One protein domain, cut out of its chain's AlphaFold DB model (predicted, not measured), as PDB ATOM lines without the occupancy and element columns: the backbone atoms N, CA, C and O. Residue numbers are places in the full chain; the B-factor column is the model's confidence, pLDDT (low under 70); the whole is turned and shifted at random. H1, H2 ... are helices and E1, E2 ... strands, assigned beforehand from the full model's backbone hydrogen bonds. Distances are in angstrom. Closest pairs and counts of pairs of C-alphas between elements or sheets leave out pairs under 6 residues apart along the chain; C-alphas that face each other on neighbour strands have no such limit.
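This is residues 8 to 123 of the 157 residues of an uncharacterized protein of Myxococcales bacterium (UniProt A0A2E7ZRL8). A three-stranded sheet, the long hairpin E2 and E3 with E1 added at its edge, covers one side of helix H1, which lies in the middle of the domain; H2, whose first residues graze the sheet beside E1, crosses H1, and so does the first part of H4, which keeps clear of the sheet. The tip of hairpin E2 and E3 and that of a small second hairpin, E4 and E5, lie at opposite ends of the longest axis, while residues 115 to 123, the end of H4 and two residues more, stick out. The printed part has 116 residues, with four named helices and five named strands in the order E1 H1 E2 E3 E4 E5 H2 H3 H4, and its class is mixed, helices and strands. The larger sheet runs E1 E3 E2, antiparallel. The whole is only just compact, close to loose, with a radius of gyration of the C-alphas of 15.8 A, and only just flat, spanning 53 by 41 by 22 A.

E1, residues 8 to 12, is antiparallel to E3, residues 54 to 64; N 10 and O 61 are within hydrogen-bond range at 2.9 A. H1, residues 23 to 33, is on one face of this sheet, in two layers, one of strands and one of helix, at a height over the sheet of 10.0 A. It runs along the strands, at 18 degrees to E3 on the local plane. E2, residues 44 to 51, forms a hairpin with E3, with N 47 and O 58 2.9 A apart. E1, H1 and E2 make a split strand-helix-strand unit, two strands running the same way with E3 between them, and its crossover is right-handed. E4, residues 68 to 71, and E5, residues 78 to 81, form a hairpin, with N 69 and O 80 2.8 A apart. H2, residues 82 to 90, is the hub, and only grazes the larger sheet with residues 82 to 86. H2 touches H1 at a steep tilt of 54 degrees, opposite ways; the closest C-alphas, of Leu 27 and Trp 89, are 6.9 A apart. H3, residues 92 to 97, and H2 only just touch, with 3 pairs of C-alphas within 8 A, and only at the corner; the closest are those of Arg 88 and Trp 94, 6.3 A. H4, residues 102 to 121, touches H1 with residues 103 to 110 alone; the closest C-alphas, of Gly 30 and Met 106, are 6.3 A apart. In H1, H2, H3 and H4 every O i to N i+4 pair is within hydrogen-bond range.

E1 begins at C-alpha 8, (-49.709, -16.177, 9.286). H1 is 15.3 A long, E2 21.5 A and E3 33.0 A. H4, 28.7 A long, ends at C-alpha 121, (-32.848, 6.254, 29.439).

The two C-alphas farthest apart, of Gly 53 and Asp 74, are 54.1 A apart. The printed part has no cut, and no link is long. Its mean pLDDT is 91.8, and residue 73 is under 70.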
ATOM      1  N   ALA A   8     -50.855 -17.026   9.576       93.50
ATOM      2  CA  ALA A   8     -49.709 -16.177   9.286       93.50
ATOM      3  C   ALA A   8     -48.766 -16.218  10.495       93.50
ATOM      4  O   ALA A   8     -49.196 -16.032  11.635       93.50
ATOM      5  N   VAL A   9     -47.491 -16.517  10.247       93.62
ATOM      6  CA  VAL A   9     -46.486 -16.729  11.294       93.62
ATOM      7  C   VAL A   9     -45.365 -15.720  11.118       93.62
ATOM      8  O   VAL A   9     -44.758 -15.648  10.053       93.62
ATOM      9  N   LEU A  10     -45.062 -14.982  12.182       94.38
ATOM     10  CA  LEU A  10     -43.950 -14.041  12.239       94.38
ATOM     11  C   LEU A  10     -42.948 -14.513  13.291       94.38
ATOM     12  O   LEU A  10     -43.333 -14.800  14.425       94.38
ATOM     13  N   ARG A  11     -41.669 -14.609  12.917       93.12
ATOM     14  CA  ARG A  11     -40.599 -15.081  13.802       93.12
ATOM     15  C   ARG A  11     -39.499 -14.047  13.954       93.12
ATOM     16  O   ARG A  11     -39.016 -13.481  12.980       93.12
ATOM     17  N   ASP A  12     -39.104 -13.873  15.198       90.12
ATOM     18  CA  ASP A  12     -37.897 -13.209  15.653       90.12
ATOM     19  C   ASP A  12     -36.895 -14.297  16.031       90.12
ATOM     20  O   ASP A  12     -37.046 -14.945  17.069       90.12
ATOM     21  N   GLU A  13     -35.896 -14.522  15.184       88.88
ATOM     22  CA  GLU A  13     -34.868 -15.527  15.442       88.88
ATOM     23  C   GLU A  13     -33.646 -14.896  16.108       88.88
ATOM     24  O   GLU A  13     -33.170 -13.841  15.687       88.88
ATOM     25  N   ASN A  14     -33.102 -15.575  17.119       83.25
ATOM     26  CA  ASN A  14     -31.849 -15.206  17.780       83.25
ATOM     27  C   ASN A  14     -31.816 -13.768  18.330       83.25
ATOM     28  O   ASN A  14     -30.781 -13.105  18.235       83.25
ATOM     29  N   ILE A  15     -32.918 -13.281  18.906       83.88
ATOM     30  CA  ILE A  15     -32.983 -11.901  19.396       83.88
ATOM     31  C   ILE A  15     -32.144 -11.698  20.660       83.88
ATOM     32  O   ILE A  15     -32.248 -12.449  21.629       83.88
ATOM     33  N   ASP A  16     -31.358 -10.621  20.664       83.19
ATOM     34  CA  ASP A  16     -30.552 -10.189  21.815       83.19
ATOM     35  C   ASP A  16     -31.273  -9.123  22.669       83.19
ATOM     36  O   ASP A  16     -30.737  -8.618  23.655       83.19
ATOM     37  N   VAL A  17     -32.514  -8.779  22.305       83.25
ATOM     38  CA  VAL A  17     -33.367  -7.830  23.032       83.25
ATOM     39  C   VAL A  17     -34.538  -8.547  23.710       83.25
ATOM     40  O   VAL A  17     -34.980  -9.599  23.243       83.25
ATOM     41  N   PRO A  18     -35.098  -7.993  24.801       87.06
ATOM     42  CA  PRO A  18     -36.352  -8.493  25.354       87.06
ATOM     43  C   PRO A  18     -37.469  -8.489  24.292       87.06
ATOM     44  O   PRO A  18     -37.544  -7.529  23.522       87.06
ATOM     45  N   PRO A  19     -38.389  -9.475  24.277       87.69
ATOM     46  CA  PRO A  19     -39.489  -9.529  23.306       87.69
ATOM     47  C   PRO A  19     -40.305  -8.232  23.227       87.69
ATOM     48  O   PRO A  19     -40.659  -7.775  22.143       87.69
ATOM     49  N   ALA A  20     -40.534  -7.574  24.367       86.62
ATOM     50  CA  ALA A  20     -41.238  -6.292  24.439       86.62
ATOM     51  C   ALA A  20     -40.548  -5.155  23.657       86.62
ATOM     52  O   ALA A  20     -41.197  -4.184  23.273       86.62
ATOM     53  N   ALA A  21     -39.241  -5.262  23.410       84.69
ATOM     54  CA  ALA A  21     -38.468  -4.287  22.650       84.69
ATOM     55  C   ALA A  21     -38.372  -4.617  21.148       84.69
ATOM     56  O   ALA A  21     -37.910  -3.762  20.392       84.69
ATOM     57  N   SER A  22     -38.819  -5.800  20.706       88.06
ATOM     58  CA  SER A  22     -38.730  -6.234  19.305       88.06
ATOM     59  C   SER A  22     -39.572  -5.371  18.355       88.06
ATOM     60  O   SER A  22     -40.663  -4.902  18.692       88.06
ATOM     61  N   MET A  23     -39.079  -5.201  17.124       87.81
ATOM     62  CA  MET A  23     -39.826  -4.573  16.032       87.81
ATOM     63  C   MET A  23     -41.049  -5.394  15.615       87.81
ATOM     64  O   MET A  23     -42.095  -4.813  15.329       87.81
ATOM     65  N   ASN A  24     -40.954  -6.724  15.642       92.50
ATOM     66  CA  ASN A  24     -42.064  -7.599  15.274       92.50
ATOM     67  C   ASN A  24     -43.208  -7.529  16.292       92.50
ATOM     68  O   ASN A  24     -44.370  -7.540  15.896       92.50
ATOM     69  N   THR A  25     -42.914  -7.320  17.581       93.12
ATOM     70  CA  THR A  25     -43.943  -7.030  18.598       93.12
ATOM     71  C   THR A  25     -44.756  -5.783  18.237       93.12
ATOM     72  O   THR A  25     -45.976  -5.769  18.376       93.12
ATOM     73  N   ARG A  26     -44.097  -4.737  17.722       93.62
ATOM     74  CA  ARG A  26     -44.753  -3.482  17.310       93.62
ATOM     75  C   ARG A  26     -45.582  -3.674  16.043       93.62
ATOM     76  O   ARG A  26     -46.695  -3.164  15.968       93.62
ATOM     77  N   LEU A  27     -45.059  -4.437  15.083       95.44
ATOM     78  CA  LEU A  27     -45.784  -4.814  13.870       95.44
ATOM     79  C   LEU A  27     -47.068  -5.564  14.213       95.44
ATOM     80  O   LEU A  27     -48.138  -5.185  13.748       95.44
ATOM     81  N   VAL A  28     -46.977  -6.587  15.064       95.38
ATOM     82  CA  VAL A  28     -48.137  -7.381  15.487       95.38
ATOM     83  C   VAL A  28     -49.135  -6.521  16.259       95.38
ATOM     84  O   VAL A  28     -50.333  -6.623  16.008       95.38
ATOM     85  N   ALA A  29     -48.672  -5.621  17.132       95.00
ATOM     86  CA  ALA A  29     -49.551  -4.663  17.801       95.00
ATOM     87  C   ALA A  29     -50.293  -3.762  16.797       95.00
ATOM     88  O   ALA A  29     -51.501  -3.560  16.929       95.00
ATOM     89  N   GLY A  30     -49.601  -3.267  15.766       95.69
ATOM     90  CA  GLY A  30     -50.209  -2.510  14.671       95.69
ATOM     91  C   GLY A  30     -51.227  -3.329  13.875       95.69
ATOM     92  O   GLY A  30     -52.325  -2.847  13.612       95.69
ATOM     93  N   ALA A  31     -50.899  -4.578  13.546       95.88
ATOM     94  CA  ALA A  31     -51.777  -5.488  12.813       95.88
ATOM     95  C   ALA A  31     -53.071  -5.776  13.590       95.88
ATOM     96  O   ALA A  31     -54.164  -5.642  13.039       95.88
ATOM     97  N   VAL A  32     -52.962  -6.094  14.885       94.94
ATOM     98  CA  VAL A  32     -54.119  -6.321  15.767       94.94
ATOM     99  C   VAL A  32     -54.954  -5.050  15.915       94.94
ATOM    100  O   VAL A  32     -56.179  -5.112  15.840       94.94
ATOM    101  N   THR A  33     -54.307  -3.888  16.048       94.38
ATOM    102  CA  THR A  33     -54.997  -2.586  16.084       94.38
ATOM    103  C   THR A  33     -55.784  -2.333  14.795       94.38
ATOM    104  O   THR A  33     -56.879  -1.778  14.842       94.38
ATOM    105  N   ALA A  34     -55.262  -2.775  13.652       93.50
ATOM    106  CA  ALA A  34     -55.913  -2.653  12.351       93.50
ATOM    107  C   ALA A  34     -57.018  -3.698  12.093       93.50
ATOM    108  O   ALA A  34     -57.671  -3.638  11.052       93.50
ATOM    109  N   GLY A  35     -57.236  -4.639  13.020       93.62
ATOM    110  CA  GLY A  35     -58.282  -5.663  12.937       93.62
ATOM    111  C   GLY A  35     -57.799  -7.065  12.551       93.62
ATOM    112  O   GLY A  35     -58.623  -7.969  12.434       93.62
ATOM    113  N   ILE A  36     -56.491  -7.290  12.386       95.69
ATOM    114  CA  ILE A  36     -55.961  -8.634  12.115       95.69
ATOM    115  C   ILE A  36     -56.005  -9.461  13.399       95.69
ATOM    116  O   ILE A  36     -55.288  -9.200  14.364       95.69
ATOM    117  N   GLU A  37     -56.853 -10.483  13.403       94.50
ATOM    118  CA  GLU A  37     -57.123 -11.269  14.596       94.50
ATOM    119  C   GLU A  37     -55.969 -12.224  14.961       94.50
ATOM    120  O   GLU A  37     -55.505 -13.009  14.123       94.50
ATOM    121  N   PRO A  38     -55.539 -12.244  16.236       93.69
ATOM    122  CA  PRO A  38     -54.642 -13.277  16.735       93.69
ATOM    123  C   PRO A  38     -55.349 -14.641  16.791       93.69
ATOM    124  O   PRO A  38     -56.575 -14.729  16.913       93.69
ATOM    125  N   VAL A  39     -54.585 -15.737  16.753       92.81
ATOM    126  CA  VAL A  39     -55.161 -17.056  17.065       92.81
ATOM    127  C   VAL A  39     -55.466 -17.166  18.564       92.81
ATOM    128  O   VAL A  39     -54.694 -16.707  19.397       92.81
ATOM    129  N   GLU A  40     -56.560 -17.830  18.939       87.19
ATOM    130  CA  GLU A  40     -56.987 -17.914  20.352       87.19
ATOM    131  C   GLU A  40     -55.974 -18.612  21.275       87.19
ATOM    132  O   GLU A  40     -55.829 -18.256  22.442       87.19
ATOM    133  N   LYS A  41     -55.282 -19.639  20.769       87.81
ATOM    134  CA  LYS A  41     -54.268 -20.402  21.507       87.81
ATOM    135  C   LYS A  41     -53.000 -20.490  20.676       87.81
ATOM    136  O   LYS A  41     -53.065 -20.901  19.520       87.81
ATOM    137  N   GLY A  42     -51.866 -20.156  21.290       87.31
ATOM    138  CA  GLY A  42     -50.564 -20.159  20.622       87.31
ATOM    139  C   GLY A  42     -50.269 -18.894  19.811       87.31
ATOM    140  O   GLY A  42     -49.408 -18.942  18.943       87.31
ATOM    141  N   PHE A  43     -50.959 -17.776  20.084       93.12
ATOM    142  CA  PHE A  43     -50.666 -16.470  19.472       93.12
ATOM    143  C   PHE A  43     -49.219 -16.033  19.679       93.12
ATOM    144  O   PHE A  43     -48.640 -15.414  18.796       93.12
ATOM    145  N   TYR A  44     -48.652 -16.356  20.837       94.69
ATOM    146  CA  TYR A  44     -47.313 -15.960  21.230       94.69
ATOM    147  C   TYR A  44     -46.558 -17.157  21.793       94.69
ATOM    148  O   TYR A  44     -47.107 -17.935  22.579       94.69
ATOM    149  N   SER A  45     -45.292 -17.271  21.416       93.69
ATOM    150  CA  SER A  45     -44.339 -18.201  22.005       93.69
ATOM    151  C   SER A  45     -43.000 -17.500  22.189       93.69
ATOM    152  O   SER A  45     -42.466 -16.950  21.230       93.69
ATOM    153  N   ASP A  46     -42.447 -17.573  23.398       94.00
ATOM    154  CA  ASP A  46     -41.073 -17.182  23.735       94.00
ATOM    155  C   ASP A  46     -40.314 -18.447  24.121       94.00
ATOM    156  O   ASP A  46     -40.664 -19.114  25.100       94.00
ATOM    157  N   THR A  47     -39.327 -18.820  23.317       92.94
ATOM    158  CA  THR A  47     -38.508 -20.004  23.560       92.94
ATOM    159  C   THR A  47     -37.052 -19.613  23.712       92.94
ATOM    160  O   THR A  47     -36.549 -18.698  23.063       92.94
ATOM    161  N   VAL A  48     -36.353 -20.335  24.584       92.31
ATOM    162  CA  VAL A  48     -34.904 -20.229  24.740       92.31
ATOM    163  C   VAL A  48     -34.308 -21.596  24.451       92.31
ATOM    164  O   VAL A  48     -34.688 -22.588  25.070       92.31
ATOM    165  N   GLU A  49     -33.375 -21.639  23.512       91.56
ATOM    166  CA  GLU A  49     -32.642 -22.839  23.124       91.56
ATOM    167  C   GLU A  49     -31.136 -22.631  23.288       91.56
ATOM    168  O   GLU A  49     -30.631 -21.512  23.224       91.56
ATOM    169  N   MET A  50     -30.394 -23.712  23.523       92.31
ATOM    170  CA  MET A  50     -28.934 -23.664  23.598       92.31
ATOM    171  C   MET A  50     -28.347 -23.967  22.221       92.31
ATOM    172  O   MET A  50     -28.409 -25.106  21.764       92.31
ATOM    173  N   VAL A  51     -27.726 -22.973  21.584       88.94
ATOM    174  CA  VAL A  51     -27.066 -23.114  20.276       88.94
ATOM    175  C   VAL A  51     -25.583 -22.817  20.454       88.94
ATOM    176  O   VAL A  51     -25.205 -21.727  20.884       88.94
ATOM    177  N   ASN A  52     -24.720 -23.793  20.157       90.88
ATOM    178  CA  ASN A  52     -23.262 -23.675  20.322       90.88
ATOM    179  C   ASN A  52     -22.844 -23.193  21.730       90.88
ATOM    180  O   ASN A  52     -21.963 -22.348  21.878       90.88
ATOM    181  N   GLY A  53     -23.523 -23.691  22.770       91.06
ATOM    182  CA  GLY A  53     -23.241 -23.343  24.167       91.06
ATOM    183  C   GLY A  53     -23.715 -21.952  24.603       91.06
ATOM    184  O   GLY A  53     -23.461 -21.568  25.743       91.06
ATOM    185  N   LYS A  54     -24.421 -21.203  23.746       90.62
ATOM    186  CA  LYS A  54     -25.010 -19.901  24.084       90.62
ATOM    187  C   LYS A  54     -26.540 -19.987  24.087       90.62
ATOM    188  O   LYS A  54     -27.095 -20.591  23.167       90.62
ATOM    189  N   PRO A  55     -27.229 -19.378  25.070       91.19
ATOM    190  CA  PRO A  55     -28.678 -19.272  25.023       91.19
ATOM    191  C   PRO A  55     -29.080 -18.351  23.868       91.19
ATOM    192  O   PRO A  55     -28.590 -17.227  23.752       91.19
ATOM    193  N   LYS A  56     -29.971 -18.840  23.013       90.38
ATOM    194  CA  LYS A  56     -30.608 -18.106  21.928       90.38
ATOM    195  C   LYS A  56     -32.099 -18.040  22.195       90.38
ATOM    196  O   LYS A  56     -32.729 -19.054  22.481       90.38
ATOM    197  N   ARG A  57     -32.643 -16.827  22.156       92.62
ATOM    198  CA  ARG A  57     -34.069 -16.575  22.345       92.62
ATOM    199  C   ARG A  57     -34.738 -16.422  20.986       92.62
ATOM    200  O   ARG A  57     -34.240 -15.681  20.141       92.62
ATOM    201  N   ASN A  58     -35.870 -17.088  20.815       92.75
ATOM    202  CA  ASN A  58     -36.715 -16.993  19.637       92.75
ATOM    203  C   ASN A  58     -38.126 -16.591  20.066       92.75
ATOM    204  O   ASN A  58     -38.664 -17.120  21.041       92.75
ATOM    205  N   VAL A  59     -38.741 -15.675  19.326       94.69
ATOM    206  CA  VAL A  59     -40.127 -15.262  19.558       94.69
ATOM    207  C   VAL A  59     -40.948 -15.563  18.317       94.69
ATOM    208  O   VAL A  59     -40.551 -15.246  17.200       94.69
ATOM    209  N   THR A  60     -42.100 -16.201  18.498       94.69
ATOM    210  CA  THR A  60     -43.041 -16.499  17.416       94.69
ATOM    211  C   THR A  60     -44.391 -15.874  17.713       94.69
ATOM    212  O   THR A  60     -44.936 -16.055  18.803       94.69
ATOM    213  N   TRP A  61     -44.940 -15.196  16.711       95.31
ATOM    214  CA  TRP A  61     -46.298 -14.676  16.693       95.31
ATOM    215  C   TRP A  61     -47.125 -15.419  15.648       95.31
ATOM    216  O   TRP A  61     -46.636 -15.683  14.546       95.31
ATOM    217  N   VAL A  62     -48.372 -15.748  15.977       94.75
ATOM    218  CA  VAL A  62     -49.280 -16.485  15.087       94.75
ATOM    219  C   VAL A  62     -50.623 -15.771  15.004       94.75
ATOM    220  O   VAL A  62     -51.369 -15.723  15.977       94.75
ATOM    221  N   VAL A  63     -50.972 -15.252  13.834       94.31
ATOM    222  CA  VAL A  63     -52.281 -14.632  13.574       94.31
ATOM    223  C   VAL A  63     -53.117 -15.501  12.640       94.31
ATOM    224  O   VAL A  63     -52.593 -16.394  11.962       94.31
ATOM    225  N   LYS A  64     -54.430 -15.266  12.612       93.19
ATOM    226  CA  LYS A  64     -55.323 -15.927  11.658       93.19
ATOM    227  C   LYS A  64     -54.955 -15.477  10.241       93.19
ATOM    228  O   LYS A  64     -54.920 -14.285   9.955       93.19
ATOM    229  N   GLY A  65     -54.647 -16.423   9.359       89.12
ATOM    230  CA  GLY A  65     -54.170 -16.138   8.000       89.12
ATOM    231  C   GLY A  65     -55.258 -15.653   7.040       89.12
ATOM    232  O   GLY A  65     -54.943 -15.201   5.946       89.12
ATOM    233  N   ASP A  66     -56.525 -15.773   7.424       91.88
ATOM    234  CA  ASP A  66     -57.694 -15.240   6.724       91.88
ATOM    235  C   ASP A  66     -58.223 -13.932   7.337       91.88
ATOM    236  O   ASP A  66     -59.125 -13.313   6.769       91.88
ATOM    237  N   ALA A  67     -57.664 -13.485   8.466       92.06
ATOM    238  CA  ALA A  67     -58.004 -12.191   9.033       92.06
ATOM    239  C   ALA A  67     -57.447 -11.056   8.168       92.06
ATOM    240  O   ALA A  67     -56.361 -11.149   7.591       92.06
ATOM    241  N   THR A  68     -58.201  -9.963   8.103       94.44
ATOM    242  CA  THR A  68     -57.860  -8.799   7.284       94.44
ATOM    243  C   THR A  68     -57.906  -7.531   8.116       94.44
ATOM    244  O   THR A  68     -58.774  -7.367   8.971       94.44
ATOM    245  N   ALA A  69     -56.961  -6.631   7.856       93.38
ATOM    246  CA  ALA A  69     -57.056  -5.255   8.303       93.38
ATOM    247  C   ALA A  69     -58.050  -4.514   7.412       93.38
ATOM    248  O   ALA A  69     -58.066  -4.723   6.197       93.38
ATOM    249  N   HIS A  70     -58.855  -3.640   8.010       90.31
ATOM    250  CA  HIS A  70     -59.872  -2.888   7.289       90.31
ATOM    251  C   HIS A  70     -59.709  -1.391   7.538       90.31
ATOM    252  O   HIS A  70     -59.932  -0.911   8.650       90.31
ATOM    253  N   PHE A  71     -59.341  -0.650   6.494       88.25
ATOM    254  CA  PHE A  71     -59.120   0.788   6.581       88.25
ATOM    255  C   PHE A  71     -60.251   1.546   5.875       88.25
ATOM    256  O   PHE A  71     -60.508   1.338   4.692       88.25
ATOM    257  N   LYS A  72     -60.918   2.434   6.628       79.44
ATOM    258  CA  LYS A  72     -61.933   3.388   6.140       79.44
ATOM    259  C   LYS A  72     -61.652   4.861   6.513       79.44
ATOM    260  O   LYS A  72     -62.528   5.510   7.085       79.44
ATOM    261  N   PRO A  73     -60.442   5.405   6.332       68.25
ATOM    262  CA  PRO A  73     -60.251   6.856   6.416       68.25
ATOM    263  C   PRO A  73     -60.760   7.534   5.128       68.25
ATOM    264  O   PRO A  73     -61.364   6.869   4.294       68.25
ATOM    265  N   ASP A  74     -60.517   8.835   4.953       73.00
ATOM    266  CA  ASP A  74     -60.964   9.652   3.804       73.00
ATOM    267  C   ASP A  74     -60.347   9.253   2.430       73.00
ATOM    268  O   ASP A  74     -60.185  10.089   1.542       73.00
ATOM    269  N   PHE A  75     -59.980   7.980   2.238       72.69
ATOM    270  CA  PHE A  75     -59.544   7.364   0.984       72.69
ATOM    271  C   PHE A  75     -60.391   6.116   0.651       72.69
ATOM    272  O   PHE A  75     -61.291   5.740   1.398       72.69
ATOM    273  N   GLU A  76     -60.126   5.481  -0.495       78.00
ATOM    274  CA  GLU A  76     -60.848   4.283  -0.945       78.00
ATOM    275  C   GLU A  76     -60.749   3.132   0.071       78.00
ATOM    276  O   GLU A  76     -59.657   2.725   0.458       78.00
ATOM    277  N   GLU A  77     -61.900   2.605   0.506       86.69
ATOM    278  CA  GLU A  77     -61.974   1.500   1.468       86.69
ATOM    279  C   GLU A  77     -61.103   0.326   1.015       86.69
ATOM    280  O   GLU A  77     -61.309  -0.234  -0.061       86.69
ATOM    281  N   GLU A  78     -60.162  -0.086   1.865       91.06
ATOM    282  CA  GLU A  78     -59.280  -1.206   1.560       91.06
ATOM    283  C   GLU A  78     -59.302  -2.283   2.641       91.06
ATOM    284  O   GLU A  78     -59.426  -2.025   3.844       91.06
ATOM    285  N   LYS A  79     -59.158  -3.526   2.178       94.06
ATOM    286  CA  LYS A  79     -58.995  -4.711   3.015       94.06
ATOM    287  C   LYS A  79     -57.732  -5.432   2.594       94.06
ATOM    288  O   LYS A  79     -57.613  -5.827   1.435       94.06
ATOM    289  N   ILE A  80     -56.813  -5.614   3.531       95.56
ATOM    290  CA  ILE A  80     -55.526  -6.263   3.271       95.56
ATOM    291  C   ILE A  80     -55.286  -7.394   4.263       95.56
ATOM    292  O   ILE A  80     -55.733  -7.333   5.409       95.56
ATOM    293  N   ASP A  81     -54.585  -8.435   3.825       95.88
ATOM    294  CA  ASP A  81     -54.164  -9.523   4.704       95.88
ATOM    295  C   ASP A  81     -52.920  -9.143   5.528       95.88
ATOM    296  O   ASP A  81     -52.343  -8.058   5.394       95.88
ATOM    297  N   PHE A  82     -52.492 -10.054   6.405       96.12
ATOM    298  CA  PHE A  82     -51.315  -9.840   7.243       96.12
ATOM    299  C   PHE A  82     -50.009  -9.686   6.458       96.12
ATOM    300  O   PHE A  82     -49.150  -8.909   6.871       96.12
ATOM    301  N   ASN A  83     -49.845 -10.385   5.334       94.75
ATOM    302  CA  ASN A  83     -48.605 -10.328   4.560       94.75
ATOM    303  C   ASN A  83     -48.449  -8.963   3.888       94.75
ATOM    304  O   ASN A  83     -47.371  -8.365   3.930       94.75
ATOM    305  N   GLU A  84     -49.529  -8.441   3.310       96.50
ATOM    306  CA  GLU A  84     -49.539  -7.109   2.714       96.50
ATOM    307  C   GLU A  84     -49.401  -6.022   3.790       96.50
ATOM    308  O   GLU A  84     -48.621  -5.081   3.614       96.50
ATOM    309  N   PHE A  85     -50.051  -6.184   4.951       97.12
ATOM    310  CA  PHE A  85     -49.830  -5.304   6.102       97.12
ATOM    311  C   PHE A  85     -48.350  -5.290   6.513       97.12
ATOM    312  O   PHE A  85     -47.753  -4.219   6.633       97.12
ATOM    313  N   GLN A  86     -47.731  -6.463   6.682       96.62
ATOM    314  CA  GLN A  86     -46.319  -6.604   7.047       96.62
ATOM    315  C   GLN A  86     -45.397  -5.952   6.014       96.62
ATOM    316  O   GLN A  86     -44.430  -5.279   6.383       96.62
ATOM    317  N   LYS A  87     -45.676  -6.137   4.723       96.88
ATOM    318  CA  LYS A  87     -44.899  -5.538   3.634       96.88
ATOM    319  C   LYS A  87     -44.930  -4.010   3.707       96.88
ATOM    320  O   LYS A  87     -43.873  -3.382   3.688       96.88
ATOM    321  N   ARG A  88     -46.115  -3.412   3.852       96.88
ATOM    322  CA  ARG A  88     -46.294  -1.950   3.967       96.88
ATOM    323  C   ARG A  88     -45.696  -1.394   5.263       96.88
ATOM    324  O   ARG A  88     -45.047  -0.350   5.256       96.88
ATOM    325  N   TRP A  89     -45.840  -2.123   6.370       96.88
ATOM    326  CA  TRP A  89     -45.260  -1.763   7.668       96.88
ATOM    327  C   TRP A  89     -43.729  -1.688   7.648       96.88
ATOM    328  O   TRP A  89     -43.133  -0.851   8.326       96.88
ATOM    329  N   ASN A  90     -43.075  -2.559   6.880       95.50
ATOM    330  CA  ASN A  90     -41.614  -2.599   6.799       95.50
ATOM    331  C   ASN A  90     -41.041  -1.759   5.647       95.50
ATOM    332  O   ASN A  90     -39.831  -1.543   5.602       95.50
ATOM    333  N   SER A  91     -41.879  -1.270   4.730       96.94
ATOM    334  CA  SER A  91     -41.439  -0.458   3.598       96.94
ATOM    335  C   SER A  91     -41.439   1.032   3.939       96.94
ATOM    336  O   SER A  91     -42.481   1.688   3.946       96.94
ATOM    337  N   THR A  92     -40.250   1.585   4.187       95.00
ATOM    338  CA  THR A  92     -40.067   3.037   4.352       95.00
ATOM    339  C   THR A  92     -40.468   3.802   3.091       95.00
ATOM    340  O   THR A  92     -41.097   4.847   3.197       95.00
ATOM    341  N   GLU A  93     -40.137   3.277   1.908       97.31
ATOM    342  CA  GLU A  93     -40.493   3.882   0.618       97.31
ATOM    343  C   GLU A  93     -42.012   4.038   0.494       97.31
ATOM    344  O   GLU A  93     -42.513   5.144   0.310       97.31
ATOM    345  N   TRP A  94     -42.752   2.958   0.755       96.81
ATOM    346  CA  TRP A  94     -44.210   2.987   0.717       96.81
ATOM    347  C   TRP A  94     -44.797   3.963   1.746       96.81
ATOM    348  O   TRP A  94     -45.763   4.659   1.448       96.81
ATOM    349  N   GLN A  95     -44.213   4.054   2.946       96.12
ATOM    350  CA  GLN A  95     -44.661   4.991   3.987       96.12
ATOM    351  C   GLN A  95     -44.459   6.456   3.592       96.12
ATOM    352  O   GLN A  95     -45.289   7.294   3.937       96.12
ATOM    353  N   VAL A  96     -43.374   6.765   2.875       95.62
ATOM    354  CA  VAL A  96     -43.097   8.113   2.358       95.62
ATOM    355  C   VAL A  96     -44.079   8.485   1.251       95.62
ATOM    356  O   VAL A  96     -44.550   9.620   1.219       95.62
ATOM    357  N   GLU A  97     -44.425   7.536   0.385       95.94
ATOM    358  CA  GLU A  97     -45.426   7.730  -0.671       95.94
ATOM    359  C   GLU A  97     -46.860   7.799  -0.126       95.94
ATOM    360  O   GLU A  97     -47.710   8.479  -0.697       95.94
ATOM    361  N   ASN A  98     -47.129   7.139   1.005       93.81
ATOM    362  CA  ASN A  98     -48.450   7.041   1.626       93.81
ATOM    363  C   ASN A  98     -48.440   7.614   3.057       93.81
ATOM    364  O   ASN A  98     -48.765   6.901   4.014       93.81
ATOM    365  N   PRO A  99     -48.088   8.899   3.255       92.50
ATOM    366  CA  PRO A  99     -47.823   9.451   4.585       92.50
ATOM    367  C   PRO A  99     -49.072   9.516   5.474       92.50
ATOM    368  O   PRO A  99     -48.964   9.463   6.696       92.50
ATOM    369  N   HIS A 100     -50.260   9.603   4.869       91.00
ATOM    370  CA  HIS A 100     -51.541   9.684   5.577       91.00
ATOM    371  C   HIS A 100     -52.222   8.328   5.768       91.00
ATOM    372  O   HIS A 100     -53.330   8.255   6.302       91.00
ATOM    373  N   HIS A 101     -51.579   7.240   5.346       93.12
ATOM    374  CA  HIS A 101     -52.134   5.920   5.568       93.12
ATOM    375  C   HIS A 101     -52.027   5.523   7.051       93.12
ATOM    376  O   HIS A 101     -50.968   5.725   7.653       93.12
ATOM    377  N   PRO A 102     -53.056   4.894   7.661       94.00
ATOM    378  CA  PRO A 102     -53.007   4.443   9.055       94.00
ATOM    379  C   PRO A 102     -51.775   3.595   9.401       94.00
ATOM    380  O   PRO A 102     -51.201   3.750  10.475       94.00
ATOM    381  N   ILE A 103     -51.329   2.736   8.478       95.75
ATOM    382  CA  ILE A 103     -50.091   1.947   8.625       95.75
ATOM    383  C   ILE A 103     -48.874   2.857   8.827       95.75
ATOM    384  O   ILE A 103     -48.097   2.624   9.752       95.75
ATOM    385  N   SER A 104     -48.728   3.906   8.015       95.56
ATOM    386  CA  SER A 104     -47.623   4.867   8.110       95.56
ATOM    387  C   SER A 104     -47.642   5.607   9.445       95.56
ATOM    388  O   SER A 104     -46.609   5.700  10.109       95.56
ATOM    389  N   PHE A 105     -48.823   6.042   9.901       93.94
ATOM    390  CA  PHE A 105     -48.977   6.673  11.214       93.94
ATOM    391  C   PHE A 105     -48.600   5.738  12.368       93.94
ATOM    392  O   PHE A 105     -47.835   6.131  13.249       93.94
ATOM    393  N   MET A 106     -49.109   4.503  12.372       95.19
ATOM    394  CA  MET A 106     -48.811   3.532  13.430       95.19
ATOM    395  C   MET A 106     -47.322   3.174  13.459       95.19
ATOM    396  O   MET A 106     -46.709   3.198  14.529       95.19
ATOM    397  N   ALA A 107     -46.726   2.888  12.299       95.31
ATOM    398  CA  ALA A 107     -45.310   2.554  12.191       95.31
ATOM    399  C   ALA A 107     -44.422   3.704  12.695       95.31
ATOM    400  O   ALA A 107     -43.508   3.479  13.498       95.31
ATOM    401  N   GLU A 108     -44.715   4.944  12.290       94.75
ATOM    402  CA  GLU A 108     -43.958   6.120  12.726       94.75
ATOM    403  C   GLU A 108     -44.148   6.411  14.219       94.75
ATOM    404  O   GLU A 108     -43.171   6.701  14.914       94.75
ATOM    405  N   MET A 109     -45.362   6.256  14.753       95.06
ATOM    406  CA  MET A 109     -45.629   6.406  16.186       95.06
ATOM    407  C   MET A 109     -44.745   5.463  17.010       95.06
ATOM    408  O   MET A 109     -44.049   5.914  17.923       95.06
ATOM    409  N   PHE A 110     -44.677   4.177  16.651       93.81
ATOM    410  CA  PHE A 110     -43.819   3.217  17.350       93.81
ATOM    411  C   PHE A 110     -42.324   3.517  17.192       93.81
ATOM    412  O   PHE A 110     -41.553   3.338  18.145       93.81
ATOM    413  N   ARG A 111     -41.896   3.987  16.012       91.00
ATOM    414  CA  ARG A 111     -40.511   4.408  15.756       91.00
ATOM    415  C   ARG A 111     -40.126   5.572  16.671       91.00
ATOM    416  O   ARG A 111     -39.108   5.494  17.361       91.00
ATOM    417  N   LYS A 112     -40.970   6.605  16.751       93.88
ATOM    418  CA  LYS A 112     -40.759   7.771  17.623       93.88
ATOM    419  C   LYS A 112     -40.827   7.407  19.094       93.88
ATOM    420  O   LYS A 112     -39.937   7.803  19.836       93.88
ATOM    421  N   HIS A 113     -41.815   6.617  19.510       92.94
ATOM    422  CA  HIS A 113     -41.931   6.151  20.890       92.94
ATOM    423  C   HIS A 113     -40.642   5.462  21.353       92.94
ATOM    424  O   HIS A 113     -40.113   5.779  22.412       92.94
ATOM    425  N   SER A 114     -40.092   4.572  20.528       89.56
ATOM    426  CA  SER A 114     -38.855   3.855  20.855       89.56
ATOM    427  C   SER A 114     -37.659   4.798  20.968       89.56
ATOM    428  O   SER A 114     -36.932   4.742  21.955       89.56
ATOM    429  N   ALA A 115     -37.512   5.726  20.017       91.31
ATOM    430  CA  ALA A 115     -36.462   6.740  20.067       91.31
ATOM    431  C   ALA A 115     -36.575   7.638  21.314       91.31
ATOM    432  O   ALA A 115     -35.565   7.976  21.927       91.31
ATOM    433  N   PHE A 116     -37.795   7.999  21.724       94.06
ATOM    434  CA  PHE A 116     -38.022   8.754  22.955       94.06
ATOM    435  C   PHE A 116     -37.694   7.940  24.202       94.06
ATOM    436  O   PHE A 116     -37.044   8.471  25.095       94.06
ATOM    437  N   VAL A 117     -38.088   6.666  24.266       92.00
ATOM    438  CA  VAL A 117     -37.731   5.779  25.383       92.00
ATOM    439  C   VAL A 117     -36.215   5.660  25.515       92.00
ATOM    440  O   VAL A 117     -35.694   5.780  26.622       92.00
ATOM    441  N   ASP A 118     -35.495   5.468  24.411       90.94
ATOM    442  CA  ASP A 118     -34.035   5.366  24.450       90.94
ATOM    443  C   ASP A 118     -33.382   6.690  24.849       90.94
ATOM    444  O   ASP A 118     -32.472   6.687  25.674       90.94
ATOM    445  N   LYS A 119     -33.914   7.826  24.383       93.44
ATOM    446  CA  LYS A 119     -33.486   9.150  24.849       93.44
ATOM    447  C   LYS A 119     -33.729   9.337  26.350       93.44
ATOM    448  O   LYS A 119     -32.853   9.825  27.047       93.44
ATOM    449  N   ILE A 120     -34.893   8.947  26.866       93.00
ATOM    450  CA  ILE A 120     -35.225   9.081  28.293       93.00
ATOM    451  C   ILE A 120     -34.251   8.271  29.156       93.00
ATOM    452  O   ILE A 120     -33.833   8.756  30.201       93.00
ATOM    453  N   LYS A 121     -33.835   7.076  28.712       90.31
ATOM    454  CA  LYS A 121     -32.848   6.254  29.439       90.31
ATOM    455  C   LYS A 121     -31.478   6.921  29.573       90.31
ATOM    456  O   LYS A 121     -30.739   6.563  30.482       90.31
ATOM    457  N   THR A 122     -31.124   7.838  28.670       91.19
ATOM    458  CA  THR A 122     -29.853   8.575  28.725       91.19
ATOM    459  C   THR A 122     -29.972   9.919  29.435       91.19
ATOM    460  O   THR A 122     -28.967  10.603  29.588       91.19
ATOM    461  N   MET A 123     -31.180  10.349  29.809       90.56
ATOM    462  CA  MET A 123     -31.380  11.623  30.494       90.56
ATOM    463  C   MET A 123     -31.122  11.465  31.988       90.56
ATOM    464  O   MET A 123     -31.653  10.559  32.632       90.56
TER     465      MET A 123